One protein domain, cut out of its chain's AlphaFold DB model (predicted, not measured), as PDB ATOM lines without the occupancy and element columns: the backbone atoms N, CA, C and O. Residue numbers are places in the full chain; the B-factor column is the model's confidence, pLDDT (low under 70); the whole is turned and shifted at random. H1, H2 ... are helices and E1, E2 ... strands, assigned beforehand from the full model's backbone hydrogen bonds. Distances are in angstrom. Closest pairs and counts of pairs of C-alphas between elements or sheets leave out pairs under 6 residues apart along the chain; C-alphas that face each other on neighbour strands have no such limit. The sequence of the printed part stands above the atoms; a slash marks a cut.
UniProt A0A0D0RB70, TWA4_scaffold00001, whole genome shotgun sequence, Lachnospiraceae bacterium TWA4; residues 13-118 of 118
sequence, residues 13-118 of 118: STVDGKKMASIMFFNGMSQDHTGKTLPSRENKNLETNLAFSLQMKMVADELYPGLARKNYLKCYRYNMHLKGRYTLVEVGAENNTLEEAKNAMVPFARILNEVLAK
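This is residues 13 to 118 of the 118 residues of an uncharacterized protein of Lachnospiraceae bacterium TWA4 (UniProt A0A0D0RB70). A long line of strand, E2 running on into E3, goes lengthwise through the model, and helix H1 folds back over E3 on one face of a small sheet of three strands. Helix H2 crosses near the end where E1 and E2 make a hairpin, packing on E2 and, with residues 108 to 115, on H1; the loop of residues 29 to 45 makes the opposite end. The printed part has 106 residues, with two named helices and five named strands in the order E1 E2 E3 H1 E4 E5 H2. The larger sheet is mixed, in the order E4 E3 E5, and the class is mixed, helices and strands. The whole is compact, with a radius of gyration of the C-alphas of 14.8 A, and spans 47 by 34 by 21 A.

E1 is residues 13 to 15, beginning at C-alpha 13 (197.755, 191.855, 167.691). E2 is residues 18 to 21, 10.0 A long, and E3 is residues 23 to 28, 16.9 A. H1, residues 46 to 63, measures 25.9 A from C-alpha 46 at (194.626, 166.794, 152.966). E4 is residues 72 to 74 and E5 is residues 88 to 91, 10.1 A. H2, residues 98 to 116, measures 26.4 A and ends at C-alpha 116 (192.374, 183.319, 145.950).

E1 and E2 are an antiparallel hairpin, with N 13 and O 20 at 2.8 A. E2 runs on into E3 across a break of 1 residue, at 22 degrees. E3, the inner strand, has staggered pairing: residues 23 to 26 pair with antiparallel E5, N 24 and O 90 at 2.9 A, and residues 26 to 28 with parallel E4, N 72 and O 25 at 2.9 A. E3, H1 and E4 form a strand-helix-strand unit, two parallel neighbour strands with a helix between, its crossover right-handed. The architecture is two layers, helices on one face of a sheet, with H1 and H2 on one face of E4 E3 E5. H1 has a height over the sheet of 9.9 A and runs along the strands over E3, at 10 degrees on the local plane; their closest C-alphas are those of Phe 25 and Ser 53, 6.0 A apart. H1 and H2 touch, H2 with residues 108 to 115 alone; their closest C-alphas are those of Ala 60 and Ile 111, 5.9 A apart. They run opposite ways at a steep tilt of 68 degrees, only just short of about perpendicular. The closest C-alphas of E2 and H2 are those of Met 20 and Glu 100, 4.2 A apart. H2 has a kink of 30 degrees near residue 107. Every O i to N i+4 pair is within hydrogen-bond range in H1, and 13 of 15 in H2. E1 and H1 are apart.

The two C-alphas farthest apart, of Gly 17 and Pro 39, are 47.8 A from each other. The printed part has no cut. The links from E3 to H1, 17 residues, and from E4 to E5, 13 residues, are long. The mean pLDDT of the printed part is 95.3, and residue 118, the chain's last, is under 70.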
ATOM      1  N   SER A  13     196.763 191.206 168.549       95.81
ATOM      2  CA  SER A  13     197.755 191.855 167.691       95.81
ATOM      3  C   SER A  13     197.377 193.324 167.466       95.81
ATOM      4  O   SER A  13     196.228 193.716 167.681       95.81
ATOM      5  N   THR A  14     198.341 194.152 167.064       96.69
ATOM      6  CA  THR A  14     198.102 195.556 166.704       96.69
ATOM      7  C   THR A  14     198.517 195.780 165.260       96.69
ATOM      8  O   THR A  14     199.680 195.590 164.920       96.69
ATOM      9  N   VAL A  15     197.571 196.213 164.432       94.75
ATOM     10  CA  VAL A  15     197.801 196.594 163.032       94.75
ATOM     11  C   VAL A  15     197.270 198.012 162.863       94.75
ATOM     12  O   VAL A  15     196.140 198.294 163.265       94.75
ATOM     13  N   ASP A  16     198.101 198.917 162.346       92.69
ATOM     14  CA  ASP A  16     197.773 200.340 162.153       92.69
ATOM     15  C   ASP A  16     197.185 201.017 163.407       92.69
ATOM     16  O   ASP A  16     196.214 201.772 163.353       92.69
ATOM     17  N   GLY A  17     197.737 200.688 164.581       94.75
ATOM     18  CA  GLY A  17     197.297 201.223 165.873       94.75
ATOM     19  C   GLY A  17     195.968 200.661 166.396       94.75
ATOM     20  O   GLY A  17     195.552 201.020 167.497       94.75
ATOM     21  N   LYS A  18     195.307 199.756 165.664       96.81
ATOM     22  CA  LYS A  18     194.070 199.096 166.101       96.81
ATOM     23  C   LYS A  18     194.373 197.745 166.728       96.81
ATOM     24  O   LYS A  18     195.056 196.914 166.131       96.81
ATOM     25  N   LYS A  19     193.810 197.505 167.914       97.62
ATOM     26  CA  LYS A  19     193.834 196.185 168.553       97.62
ATOM     27  C   LYS A  19     192.910 195.229 167.809       97.62
ATOM     28  O   LYS A  19     191.770 195.567 167.477       97.62
ATOM     29  N   MET A  20     193.417 194.031 167.563       98.00
ATOM     30  CA  MET A  20     192.750 192.977 166.815       98.00
ATOM     31  C   MET A  20     192.909 191.656 167.544       98.00
ATOM     32  O   MET A  20     193.948 191.402 168.150       98.00
ATOM     33  N   ALA A  21     191.912 190.789 167.434       98.00
ATOM     34  CA  ALA A  21     192.051 189.415 167.875       98.00
ATOM     35  C   ALA A  21     193.046 188.693 166.952       98.00
ATOM     36  O   ALA A  21     192.900 188.738 165.728       98.00
ATOM     37  N   SER A  22     194.055 188.022 167.508       97.19
ATOM     38  CA  SER A  22     194.976 187.238 166.678       97.19
ATOM     39  C   SER A  22     194.239 186.066 166.030       97.19
ATOM     40  O   SER A  22     193.442 185.384 166.683       97.19
ATOM     41  N   ILE A  23     194.553 185.777 164.770       97.75
ATOM     42  CA  ILE A  23     193.935 184.670 164.032       97.75
ATOM     43  C   ILE A  23     194.813 183.419 164.059       97.75
ATOM     44  O   ILE A  23     196.023 183.492 164.276       97.75
ATOM     45  N   MET A  24     194.213 182.257 163.832       97.19
ATOM     46  CA  MET A  24     194.922 180.987 163.700       97.19
ATOM     47  C   MET A  24     194.248 180.121 162.642       97.19
ATOM     48  O   MET A  24     193.028 179.959 162.650       97.19
ATOM     49  N   PHE A  25     195.046 179.529 161.756       97.69
ATOM     50  CA  PHE A  25     194.557 178.526 160.817       97.69
ATOM     51  C   PHE A  25     194.618 177.145 161.449       97.69
ATOM     52  O   PHE A  25     195.620 176.761 162.055       97.69
ATOM     53  N   PHE A  26     193.536 176.397 161.302       95.81
ATOM     54  CA  PHE A  26     193.377 175.073 161.872       95.81
ATOM     55  C   PHE A  26     193.256 174.052 160.744       95.81
ATOM     56  O   PHE A  26     192.432 174.230 159.845       95.81
ATOM     57  N   ASN A  27     193.995 172.942 160.834       95.00
ATOM     58  CA  ASN A  27     193.895 171.830 159.894       95.00
ATOM     59  C   ASN A  27     193.713 170.478 160.583       95.00
ATOM     60  O   ASN A  27     194.384 170.125 161.557       95.00
ATOM     61  N   GLY A  28     192.816 169.692 159.996       94.69
ATOM     62  CA  GLY A  28     192.665 168.284 160.293       94.69
ATOM     63  C   GLY A  28     193.584 167.419 159.439       94.69
ATOM     64  O   GLY A  28     193.485 167.446 158.215       94.69
ATOM     65  N   MET A  29     194.435 166.625 160.083       95.25
ATOM     66  CA  MET A  29     195.476 165.828 159.434       95.25
ATOM     67  C   MET A  29     194.985 164.472 158.932       95.25
ATOM     68  O   MET A  29     195.652 163.856 158.114       95.25
ATOM     69  N   SER A  30     193.843 163.975 159.424       95.25
ATOM     70  CA  SER A  30     193.382 162.602 159.151       95.25
ATOM     71  C   SER A  30     194.406 161.510 159.500       95.25
ATOM     72  O   SER A  30     194.256 160.364 159.078       95.25
ATOM     73  N   GLN A  31     195.422 161.849 160.293       95.19
ATOM     74  CA  GLN A  31     196.555 161.010 160.655       95.19
ATOM     75  C   GLN A  31     196.781 161.083 162.163       95.19
ATOM     76  O   GLN A  31     196.500 162.108 162.790       95.19
ATOM     77  N   ASP A  32     197.270 160.000 162.756       93.38
ATOM     78  CA  ASP A  32     197.784 160.034 164.121       93.38
ATOM     79  C   ASP A  32     199.165 160.714 164.194       93.38
ATOM     80  O   ASP A  32     199.704 161.211 163.205       93.38
ATOM     81  N   HIS A  33     199.743 160.760 165.392       90.31
ATOM     82  CA  HIS A  33     201.046 161.384 165.634       90.31
ATOM     83  C   HIS A  33     202.219 160.670 164.936       90.31
ATOM     84  O   HIS A  33     203.297 161.247 164.844       90.31
ATOM     85  N   THR A  34     202.020 159.439 164.449       93.62
ATOM     86  CA  THR A  34     203.013 158.674 163.677       93.62
ATOM     87  C   THR A  34     202.886 158.906 162.168       93.62
ATOM     88  O   THR A  34     203.685 158.383 161.396       93.62
ATOM     89  N   GLY A  35     201.885 159.682 161.734       89.81
ATOM     90  CA  GLY A  35     201.576 159.907 160.320       89.81
ATOM     91  C   GLY A  35     200.686 158.825 159.704       89.81
ATOM     92  O   GLY A  35     200.382 158.881 158.512       89.81
ATOM     93  N   LYS A  36     200.221 157.847 160.490       93.62
ATOM     94  CA  LYS A  36     199.333 156.796 159.992       93.62
ATOM     95  C   LYS A  36     197.919 157.339 159.826       93.62
ATOM     96  O   LYS A  36     197.349 157.907 160.757       93.62
ATOM     97  N   THR A  37     197.328 157.121 158.653       93.69
ATOM     98  CA  THR A  37     195.935 157.490 158.376       93.69
ATOM     99  C   THR A  37     194.987 156.824 159.369       93.69
ATOM    100  O   THR A  37     195.053 155.617 159.615       93.69
ATOM    101  N   LEU A  38     194.075 157.613 159.930       92.38
ATOM    102  CA  LEU A  38     193.059 157.119 160.852       92.38
ATOM    103  C   LEU A  38     192.015 156.256 160.106       92.38
ATOM    104  O   LEU A  38     191.542 156.673 159.042       92.38
ATOM    105  N   PRO A  39     191.583 155.106 160.667       90.62
ATOM    106  CA  PRO A  39     190.592 154.233 160.034       90.62
ATOM    107  C   PRO A  39     189.306 154.974 159.651       90.62
ATOM    108  O   PRO A  39     188.751 155.729 160.456       90.62
ATOM    109  N   SER A  40     188.840 154.766 158.416       86.31
ATOM    110  CA  SER A  40     187.618 155.373 157.854       86.31
ATOM    111  C   SER A  40     187.584 156.912 157.889       86.31
ATOM    112  O   SER A  40     186.515 157.528 157.828       86.31
ATOM    113  N   ARG A  41     188.748 157.564 158.007       89.38
ATOM    114  CA  ARG A  41     188.884 159.029 158.099       89.38
ATOM    115  C   ARG A  41     189.820 159.608 157.045       89.38
ATOM    116  O   ARG A  41     190.340 160.706 157.234       89.38
ATOM    117  N   GLU A  42     189.974 158.912 155.929       92.69
ATOM    118  CA  GLU A  42     190.713 159.384 154.762       92.69
ATOM    119  C   GLU A  42     190.255 160.782 154.325       92.69
ATOM    120  O   GLU A  42     189.078 161.151 154.420       92.69
ATOM    121  N   ASN A  43     191.217 161.575 153.858       94.69
ATOM    122  CA  ASN A  43     190.987 162.913 153.345       94.69
ATOM    123  C   ASN A  43     191.819 163.117 152.079       94.69
ATOM    124  O   ASN A  43     192.984 163.499 152.144       94.69
ATOM    125  N   LYS A  44     191.188 162.916 150.920       95.12
ATOM    126  CA  LYS A  44     191.806 163.149 149.606       95.12
ATOM    127  C   LYS A  44     192.254 164.598 149.370       95.12
ATOM    128  O   LYS A  44     193.049 164.844 148.477       95.12
ATOM    129  N   ASN A  45     191.747 165.553 150.155       96.25
ATOM    130  CA  ASN A  45     192.089 166.969 150.039       96.25
ATOM    131  C   ASN A  45     193.173 167.396 151.042       96.25
ATOM    132  O   ASN A  45     193.462 168.589 151.115       96.25
ATOM    133  N   LEU A  46     193.733 166.475 151.844       95.25
ATOM    134  CA  LEU A  46     194.626 166.794 152.966       95.25
ATOM    135  C   LEU A  46     195.760 167.736 152.557       95.25
ATOM    136  O   LEU A  46     195.890 168.816 153.129       95.25
ATOM    137  N   GLU A  47     196.523 167.350 151.538       94.88
ATOM    138  CA  GLU A  47     197.655 168.132 151.042       94.88
ATOM    139  C   GLU A  47     197.208 169.511 150.549       94.88
ATOM    140  O   GLU A  47     197.737 170.529 150.986       94.88
ATOM    141  N   THR A  48     196.158 169.570 149.723       96.12
ATOM    142  CA  THR A  48     195.654 170.842 149.180       96.12
ATOM    143  C   THR A  48     195.104 171.783 150.255       96.12
ATOM    144  O   THR A  48     195.258 172.997 150.150       96.12
ATOM    145  N   ASN A  49     194.482 171.247 151.307       96.62
ATOM    146  CA  ASN A  49     193.936 172.037 152.409       96.62
ATOM    147  C   ASN A  49     195.037 172.531 153.353       96.62
ATOM    148  O   ASN A  49     194.939 173.644 153.870       96.62
ATOM    149  N   LEU A  50     196.087 171.729 153.552       95.94
ATOM    150  CA  LEU A  50     197.272 172.143 154.298       95.94
ATOM    151  C   LEU A  50     198.061 173.210 153.531       95.94
ATOM    152  O   LEU A  50     198.440 174.224 154.107       95.94
ATOM    153  N   ALA A  51     198.256 173.031 152.223       96.62
ATOM    154  CA  ALA A  51     198.887 174.038 151.377       96.62
ATOM    155  C   ALA A  51     198.106 175.361 151.415       96.62
ATOM    156  O   ALA A  51     198.704 176.421 151.577       96.62
ATOM    157  N   PHE A  52     196.773 175.303 151.348       97.19
ATOM    158  CA  PHE A  52     195.920 176.489 151.398       97.19
ATOM    159  C   PHE A  52     196.072 177.279 152.709       97.19
ATOM    160  O   PHE A  52     196.263 178.495 152.680       97.19
ATOM    161  N   SER A  53     196.047 176.612 153.866       97.19
ATOM    162  CA  SER A  53     196.239 177.288 155.157       97.19
ATOM    163  C   SER A  53     197.661 177.811 155.363       97.19
ATOM    164  O   SER A  53     197.841 178.865 155.972       97.19
ATOM    165  N   LEU A  54     198.676 177.113 154.843       96.94
ATOM    166  CA  LEU A  54     200.060 177.587 154.860       96.94
ATOM    167  C   LEU A  54     200.241 178.825 153.977       96.94
ATOM    168  O   LEU A  54     200.865 179.785 154.417       96.94
ATOM    169  N   GLN A  55     199.637 178.857 152.787       97.62
ATOM    170  CA  GLN A  55     199.645 180.037 151.918       97.62
ATOM    171  C   GLN A  55     199.016 181.249 152.613       97.62
ATOM    172  O   GLN A  55     199.611 182.324 152.618       97.62
ATOM    173  N   MET A  56     197.860 181.075 153.263       97.81
ATOM    174  CA  MET A  56     197.251 182.156 154.044       97.81
ATOM    175  C   MET A  56     198.137 182.600 155.209       97.81
ATOM    176  O   MET A  56     198.232 183.796 155.466       97.81
ATOM    177  N   LYS A  57     198.821 181.672 155.890       97.88
ATOM    178  CA  LYS A  57     199.765 182.020 156.959       97.88
ATOM    179  C   LYS A  57     200.948 182.835 156.444       97.88
ATOM    180  O   LYS A  57     201.290 183.832 157.068       97.88
ATOM    181  N   MET A  58     201.533 182.446 155.313       98.12
ATOM    182  CA  MET A  58     202.648 183.169 154.695       98.12
ATOM    183  C   MET A  58     202.243 184.590 154.296       98.12
ATOM    184  O   MET A  58     202.932 185.539 154.651       98.12
ATOM    185  N   VAL A  59     201.090 184.746 153.637       98.25
ATOM    186  CA  VAL A  59     200.561 186.068 153.266       98.25
ATOM    187  C   VAL A  59     200.234 186.904 154.507       98.25
ATOM    188  O   VAL A  59     200.490 188.105 154.527       98.25
ATOM    189  N   ALA A  60     199.690 186.291 155.562       98.06
ATOM    190  CA  ALA A  60     199.432 186.989 156.817       98.06
ATOM    191  C   ALA A  60     200.721 187.503 157.468       98.06
ATOM    192  O   ALA A  60     200.733 188.627 157.955       98.06
ATOM    193  N   ASP A  61     201.793 186.710 157.460       97.88
ATOM    194  CA  ASP A  61     203.089 187.114 158.011       97.88
ATOM    195  C   ASP A  61     203.774 188.200 157.183       97.88
ATOM    196  O   ASP A  61     204.461 189.044 157.750       97.88
ATOM    197  N   GLU A  62     203.581 188.186 155.865       98.06
ATOM    198  CA  GLU A  62     204.105 189.203 154.953       98.06
ATOM    199  C   GLU A  62     203.376 190.544 155.116       98.06
ATOM    200  O   GLU A  62     204.015 191.581 155.284       98.06
ATOM    201  N   LEU A  63     202.038 190.531 155.094       97.62
ATOM    202  CA  LEU A  63     201.228 191.754 155.112       97.62
ATOM    203  C   LEU A  63     200.980 192.304 156.518       97.62
ATOM    204  O   LEU A  63     200.874 193.516 156.698       97.62
ATOM    205  N   TYR A  64     200.842 191.423 157.510       97.69
ATOM    206  CA  TYR A  64     200.429 191.764 158.871       97.69
ATOM    207  C   TYR A  64     201.244 190.980 159.917       97.69
ATOM    208  O   TYR A  64     200.684 190.143 160.640       97.69
ATOM    209  N   PRO A  65     202.565 191.234 160.032       96.81
ATOM    210  CA  PRO A  65     203.439 190.503 160.944       96.81
ATOM    211  C   PRO A  65     202.864 190.406 162.365       96.81
ATOM    212  O   PRO A  65     202.506 191.405 162.987       96.81
ATOM    213  N   GLY A  66     202.759 189.182 162.891       95.00
ATOM    214  CA  GLY A  66     202.245 188.920 164.242       95.00
ATOM    215  C   GLY A  66     200.716 188.846 164.373       95.00
ATOM    216  O   GLY A  66     200.221 188.505 165.446       95.00
ATOM    217  N   LEU A  67     199.942 189.105 163.312       97.56
ATOM    218  CA  LEU A  67     198.486 188.909 163.329       97.56
ATOM    219  C   LEU A  67     198.098 187.424 163.417       97.56
ATOM    220  O   LEU A  67     197.188 187.064 164.169       97.56
ATOM    221  N   ALA A  68     198.774 186.566 162.649       97.62
ATOM    222  CA  ALA A  68     198.490 185.136 162.596       97.62
ATOM    223  C   ALA A  68     199.429 184.332 163.509       97.62
ATOM    224  O   ALA A  68     200.653 184.346 163.365       97.62
ATOM    225  N   ARG A  69     198.841 183.565 164.429       95.75
ATOM    226  CA  ARG A  69     199.542 182.618 165.308       95.75
ATOM    227  C   ARG A  69     199.935 181.353 164.540       95.75
ATOM    228  O   ARG A  69     199.521 181.142 163.402       95.75
ATOM    229  N   LYS A  70     200.741 180.492 165.168       94.81
ATOM    230  CA  LYS A  70     201.134 179.187 164.604       94.81
ATOM    231  C   LYS A  70     199.897 178.392 164.180       94.81
ATOM    232  O   LYS A  70     198.945 178.311 164.951       94.81
ATOM    233  N   ASN A  71     199.943 177.779 162.996       94.81
ATOM    234  CA  ASN A  71     198.872 176.895 162.542       94.81
ATOM    235  C   ASN A  71     198.691 175.743 163.532       94.81
ATOM    236  O   ASN A  71     199.665 175.204 164.064       94.81
ATOM    237  N   TYR A  72     197.442 175.354 163.755       94.69
ATOM    238  CA  TYR A  72     197.109 174.276 164.667       94.69
ATOM    239  C   TYR A  72     196.699 173.029 163.905       94.69
ATOM    240  O   TYR A  72     195.785 173.046 163.080       94.69
ATOM    241  N   LEU A  73     197.398 171.937 164.193       94.31
ATOM    242  CA  LEU A  73     197.187 170.650 163.550       94.31
ATOM    243  C   LEU A  73     196.541 169.688 164.542       94.31
ATOM    244  O   LEU A  73     196.982 169.553 165.688       94.31
ATOM    245  N   LYS A  74     195.502 168.986 164.094       94.06
ATOM    246  CA  LYS A  74     194.852 167.924 164.867       94.06
ATOM    247  C   LYS A  74     194.652 166.676 164.036       94.06
ATOM    248  O   LYS A  74     194.431 166.748 162.839       94.06
ATOM    249  N   CYS A  75     194.669 165.522 164.695       94.44
ATOM    250  CA  CYS A  75     194.575 164.224 164.031       94.44
ATOM    251  C   CYS A  75     193.254 164.008 163.272       94.44
ATOM    252  O   CYS A  75     193.213 163.323 162.255       94.44
ATOM    253  N   TYR A  76     192.151 164.590 163.744       93.56
ATOM    254  CA  TYR A  76     190.830 164.393 163.147       93.56
ATOM    255  C   TYR A  76     190.610 165.226 161.882       93.56
ATOM    256  O   TYR A  76     191.345 166.162 161.624       93.56
ATOM    257  N   ARG A  77     189.595 164.878 161.077       91.56
ATOM    258  CA  ARG A  77     189.410 165.419 159.715       91.56
ATOM    259  C   ARG A  77     188.535 166.672 159.591       91.56
ATOM    260  O   ARG A  77     188.548 167.281 158.534       91.56
ATOM    261  N   TYR A  78     187.717 167.002 160.598       93.50
ATOM    262  CA  TYR A  78     186.867 168.214 160.662       93.50
ATOM    263  C   TYR A  78     186.111 168.578 159.369       93.50
ATOM    264  O   TYR A  78     186.139 169.717 158.926       93.50
ATOM    265  N   ASN A  79     185.472 167.600 158.717       94.31
ATOM    266  CA  ASN A  79     184.764 167.780 157.437       94.31
ATOM    267  C   ASN A  79     185.605 168.319 156.261       94.31
ATOM    268  O   ASN A  79     185.085 168.489 155.164       94.31
ATOM    269  N   MET A  80     186.922 168.435 156.418       95.12
ATOM    270  CA  MET A  80     187.828 168.954 155.388       95.12
ATOM    271  C   MET A  80     187.964 168.021 154.168       95.12
ATOM    272  O   MET A  80     188.377 168.435 153.091       95.12
ATOM    273  N   HIS A  81     187.559 166.758 154.304       95.06
ATOM    274  CA  HIS A  81     187.436 165.791 153.207       95.06
ATOM    275  C   HIS A  81     186.316 166.104 152.199       95.06
ATOM    276  O   HIS A  81     186.329 165.560 151.095       95.06
ATOM    277  N   LEU A  82     185.369 166.988 152.537       94.88
ATOM    278  CA  LEU A  82     184.234 167.306 151.664       94.88
ATOM    279  C   LEU A  82     184.628 168.187 150.466       94.88
ATOM    280  O   LEU A  82     184.031 168.062 149.398       94.88
ATOM    281  N   LYS A  83     185.637 169.062 150.609       93.81
ATOM    282  CA  LYS A  83     186.086 169.975 149.544       93.81
ATOM    283  C   LYS A  83     187.560 170.375 149.710       93.81
ATOM    284  O   LYS A  83     188.069 170.419 150.828       93.81
ATOM    285  N   GLY A  84     188.230 170.656 148.590       93.88
ATOM    286  CA  GLY A  84     189.557 171.286 148.565       93.88
ATOM    287  C   GLY A  84     189.494 172.791 148.852       93.88
ATOM    288  O   GLY A  84     188.422 173.387 148.763       93.88
ATOM    289  N   ARG A  85     190.643 173.400 149.174       92.94
ATOM    290  CA  ARG A  85     190.752 174.792 149.664       92.94
ATOM    291  C   ARG A  85     189.873 175.051 150.901       92.94
ATOM    292  O   ARG A  85     189.243 176.096 151.033       92.94
ATOM    293  N   TYR A  86     189.814 174.074 151.802       94.81
ATOM    294  CA  TYR A  86     189.082 174.159 153.062       94.81
ATOM    295  C   TYR A  86     190.056 174.410 154.221       94.81
ATOM    296  O   TYR A  86     190.998 173.644 154.416       94.81
ATOM    297  N   THR A  87     189.792 175.431 155.037       94.06
ATOM    298  CA  THR A  87     190.472 175.655 156.323       94.06
ATOM    299  C   THR A  87     189.450 176.022 157.388       94.06
ATOM    300  O   THR A  87     188.420 176.619 157.080       94.06
ATOM    301  N   LEU A  88     189.757 175.724 158.648       95.81
ATOM    302  CA  LEU A  88     189.102 176.377 159.777       95.81
ATOM    303  C   LEU A  88     189.948 177.580 160.208       95.81
ATOM    304  O   LEU A  88     191.175 177.564 160.060       95.81
ATOM    305  N   VAL A  89     189.285 178.617 160.714       96.69
ATOM    306  CA  VAL A  89     189.924 179.839 161.209       96.69
ATOM    307  C   VAL A  89     189.390 180.124 162.602       96.69
ATOM    308  O   VAL A  89     188.180 180.192 162.807       96.69
ATOM    309  N   GLU A  90     190.301 180.280 163.550       95.56
ATOM    310  CA  GLU A  90     190.001 180.731 164.903       95.56
ATOM    311  C   GLU A  90     190.375 182.208 165.029       95.56
ATOM    312  O   GLU A  90     191.431 182.629 164.550       95.56
ATOM    313  N   VAL A  91     189.504 182.992 165.665       96.69
ATOM    314  CA  VAL A  91     189.650 184.443 165.820       96.69
ATOM    315  C   VAL A  91     189.627 184.764 167.309       96.69
ATOM    316  O   VAL A  91     188.566 184.754 167.929       96.69
ATOM    317  N   GLY A  92     190.799 185.038 167.879       94.44
ATOM    318  CA  GLY A  92     190.938 185.275 169.314       94.44
ATOM    319  C   GLY A  92     190.523 184.077 170.172       94.44
ATOM    320  O   GLY A  92     190.656 182.928 169.762       94.44
ATOM    321  N   ALA A  93     190.044 184.376 171.375       92.25
ATOM    322  CA  ALA A  93     189.467 183.442 172.336       92.25
ATOM    323  C   ALA A  93     188.342 184.127 173.137       92.25
ATOM    324  O   ALA A  93     187.946 185.249 172.826       92.25
ATOM    325  N   GLU A  94     187.839 183.488 174.195       89.31
ATOM    326  CA  GLU A  94     186.723 184.002 175.001       89.31
ATOM    327  C   GLU A  94     186.979 185.359 175.677       89.31
ATOM    328  O   GLU A  94     186.026 186.051 176.022       89.31
ATOM    329  N   ASN A  95     188.247 185.744 175.856       90.06
ATOM    330  CA  ASN A  95     188.635 187.005 176.500       90.06
ATOM    331  C   ASN A  95     188.786 188.165 175.506       90.06
ATOM    332  O   ASN A  95     189.025 189.296 175.919       90.06
ATOM    333  N   ASN A  96     188.672 187.898 174.201       95.44
ATOM    334  CA  ASN A  96     188.675 188.944 173.189       95.44
ATOM    335  C   ASN A  96     187.309 189.625 173.095       95.44
ATOM    336  O   ASN A  96     186.260 189.004 173.269       95.44
ATOM    337  N   THR A  97     187.317 190.910 172.750       96.88
ATOM    338  CA  THR A  97     186.072 191.637 172.491       96.88
ATOM    339  C   THR A  97     185.548 191.344 171.085       96.88
ATOM    340  O   THR A  97     186.289 190.980 170.168       96.88
ATOM    341  N   LEU A  98     184.247 191.566 170.873       96.81
ATOM    342  CA  LEU A  98     183.658 191.502 169.532       96.81
ATOM    343  C   LEU A  98     184.322 192.497 168.567       96.81
ATOM    344  O   LEU A  98     184.459 192.208 167.380       96.81
ATOM    345  N   GLU A  99     184.717 193.669 169.060       98.06
ATOM    346  CA  GLU A  99     185.382 194.689 168.251       98.06
ATOM    347  C   GLU A  99     186.763 194.222 167.783       98.06
ATOM    348  O   GLU A  99     187.071 194.323 166.600       98.06
ATOM    349  N   GLU A 100     187.558 193.616 168.667       98.25
ATOM    350  CA  GLU A 100     188.852 193.027 168.309       98.25
ATOM    351  C   GLU A 100     188.703 191.944 167.231       98.25
ATOM    352  O   GLU A 100     189.485 191.910 166.275       98.25
ATOM    353  N   ALA A 101     187.684 191.087 167.349       98.00
ATOM    354  CA  ALA A 101     187.383 190.071 166.343       98.00
ATOM    355  C   ALA A 101     186.979 190.696 164.999       98.00
ATOM    356  O   ALA A 101     187.474 190.279 163.953       98.00
ATOM    357  N   LYS A 102     186.129 191.732 165.012       98.00
ATOM    358  CA  LYS A 102     185.725 192.465 163.800       98.00
ATOM    359  C   LYS A 102     186.902 193.174 163.135       98.00
ATOM    360  O   LYS A 102     187.028 193.105 161.915       98.00
ATOM    361  N   ASN A 103     187.778 193.802 163.917       98.25
ATOM    362  CA  ASN A 103     188.959 194.490 163.398       98.25
ATOM    363  C   ASN A 103     189.887 193.521 162.651       98.25
ATOM    364  O   ASN A 103     190.387 193.868 161.584       98.25
ATOM    365  N   ALA A 104     190.047 192.290 163.153       98.31
ATOM    366  CA  ALA A 104     190.852 191.253 162.508       98.31
ATOM    367  C   ALA A 104     190.298 190.791 161.144       98.31
ATOM    368  O   ALA A 104     191.053 190.288 160.309       98.31
ATOM    369  N   MET A 105     188.994 190.961 160.889       98.19
ATOM    370  CA  MET A 105     188.368 190.497 159.644       98.19
ATOM    371  C   MET A 105     188.772 191.314 158.419       98.19
ATOM    372  O   MET A 105     188.770 190.776 157.316       98.19
ATOM    373  N   VAL A 106     189.164 192.579 158.594       97.31
ATOM    374  CA  VAL A 106     189.625 193.418 157.477       97.31
ATOM    375  C   VAL A 106     190.964 192.902 156.920       97.31
ATOM    376  O   VAL A 106     191.006 192.566 155.732       97.31
ATOM    377  N   PRO A 107     192.027 192.722 157.734       97.75
ATOM    378  CA  PRO A 107     193.242 192.037 157.289       97.75
ATOM    379  C   PRO A 107     192.993 190.618 156.778       97.75
ATOM    380  O   PRO A 107     193.541 190.228 155.749       97.75
ATOM    381  N   PHE A 108     192.140 189.843 157.459       98.19
ATOM    382  CA  PHE A 108     191.826 188.476 157.043       98.19
ATOM    383  C   PHE A 108     191.207 188.421 155.640       98.19
ATOM    384  O   PHE A 108     191.618 187.597 154.824       98.19
ATOM    385  N   ALA A 109     190.272 189.320 155.324       98.00
ATOM    386  CA  ALA A 109     189.691 189.414 153.989       98.00
ATOM    387  C   ALA A 109     190.755 189.736 152.930       98.00
ATOM    388  O   ALA A 109     190.736 189.149 151.846       98.00
ATOM    389  N   ARG A 110     191.718 190.613 153.251       98.00
ATOM    390  CA  ARG A 110     192.837 190.913 152.351       98.00
ATOM    391  C   ARG A 110     193.717 189.686 152.119       98.00
ATOM    392  O   ARG A 110     193.983 189.363 150.968       98.00
ATOM    393  N   ILE A 111     194.098 188.979 153.184       98.00
ATOM    394  CA  ILE A 111     194.880 187.734 153.109       98.00
ATOM    395  C   ILE A 111     194.173 186.706 152.221       98.00
ATOM    396  O   ILE A 111     194.781 186.135 151.318       98.00
ATOM    397  N   LEU A 112     192.877 186.487 152.454       97.06
ATOM    398  CA  LEU A 112     192.086 185.534 151.684       97.06
ATOM    399  C   LEU A 112     192.030 185.920 150.201       97.06
ATOM    400  O   LEU A 112     192.190 185.058 149.339       97.06
ATOM    401  N   ASN A 113     191.845 187.208 149.902       97.88
ATOM    402  CA  ASN A 113     191.835 187.706 148.532       97.88
ATOM    403  C   ASN A 113     193.175 187.466 147.820       97.88
ATOM    404  O   ASN A 113     193.174 186.974 146.701       97.88
ATOM    405  N   GLU A 114     194.308 187.747 148.464       97.75
ATOM    406  CA  GLU A 114     195.642 187.516 147.879       97.75
ATOM    407  C   GLU A 114     195.926 186.039 147.575       97.75
ATOM    408  O   GLU A 114     196.633 185.719 146.620       97.75
ATOM    409  N   VAL A 115     195.385 185.118 148.378       97.00
ATOM    410  CA  VAL A 115     195.536 183.677 148.131       97.00
ATOM    411  C   VAL A 115     194.592 183.193 147.029       97.00
ATOM    412  O   VAL A 115     194.963 182.309 146.262       97.00
ATOM    413  N   LEU A 116     193.378 183.746 146.934       95.25
ATOM    414  CA  LEU A 116     192.374 183.319 145.950       95.25
ATOM    415  C   LEU A 116     192.502 183.990 144.577       95.25
ATOM    416  O   LEU A 116     192.013 183.425 143.604       95.25
ATOM    417  N   ALA A 117     193.113 185.173 144.496       92.19
ATOM    418  CA  ALA A 117     193.304 185.915 143.248       92.19
ATOM    419  C   ALA A 117     194.471 185.388 142.386       92.19
ATOM    420  O   ALA A 117     194.716 185.925 141.307       92.19
ATOM    421  N   LYS A 118     195.179 184.358 142.863       65.38
ATOM    422  CA  LYS A 118     196.210 183.606 142.136       65.38
ATOM    423  C   LYS A 118     195.607 182.369 141.473       65.38
ATOM    424  O   LYS A 118     196.011 182.087 140.327       65.38
TER     425      LYS A 118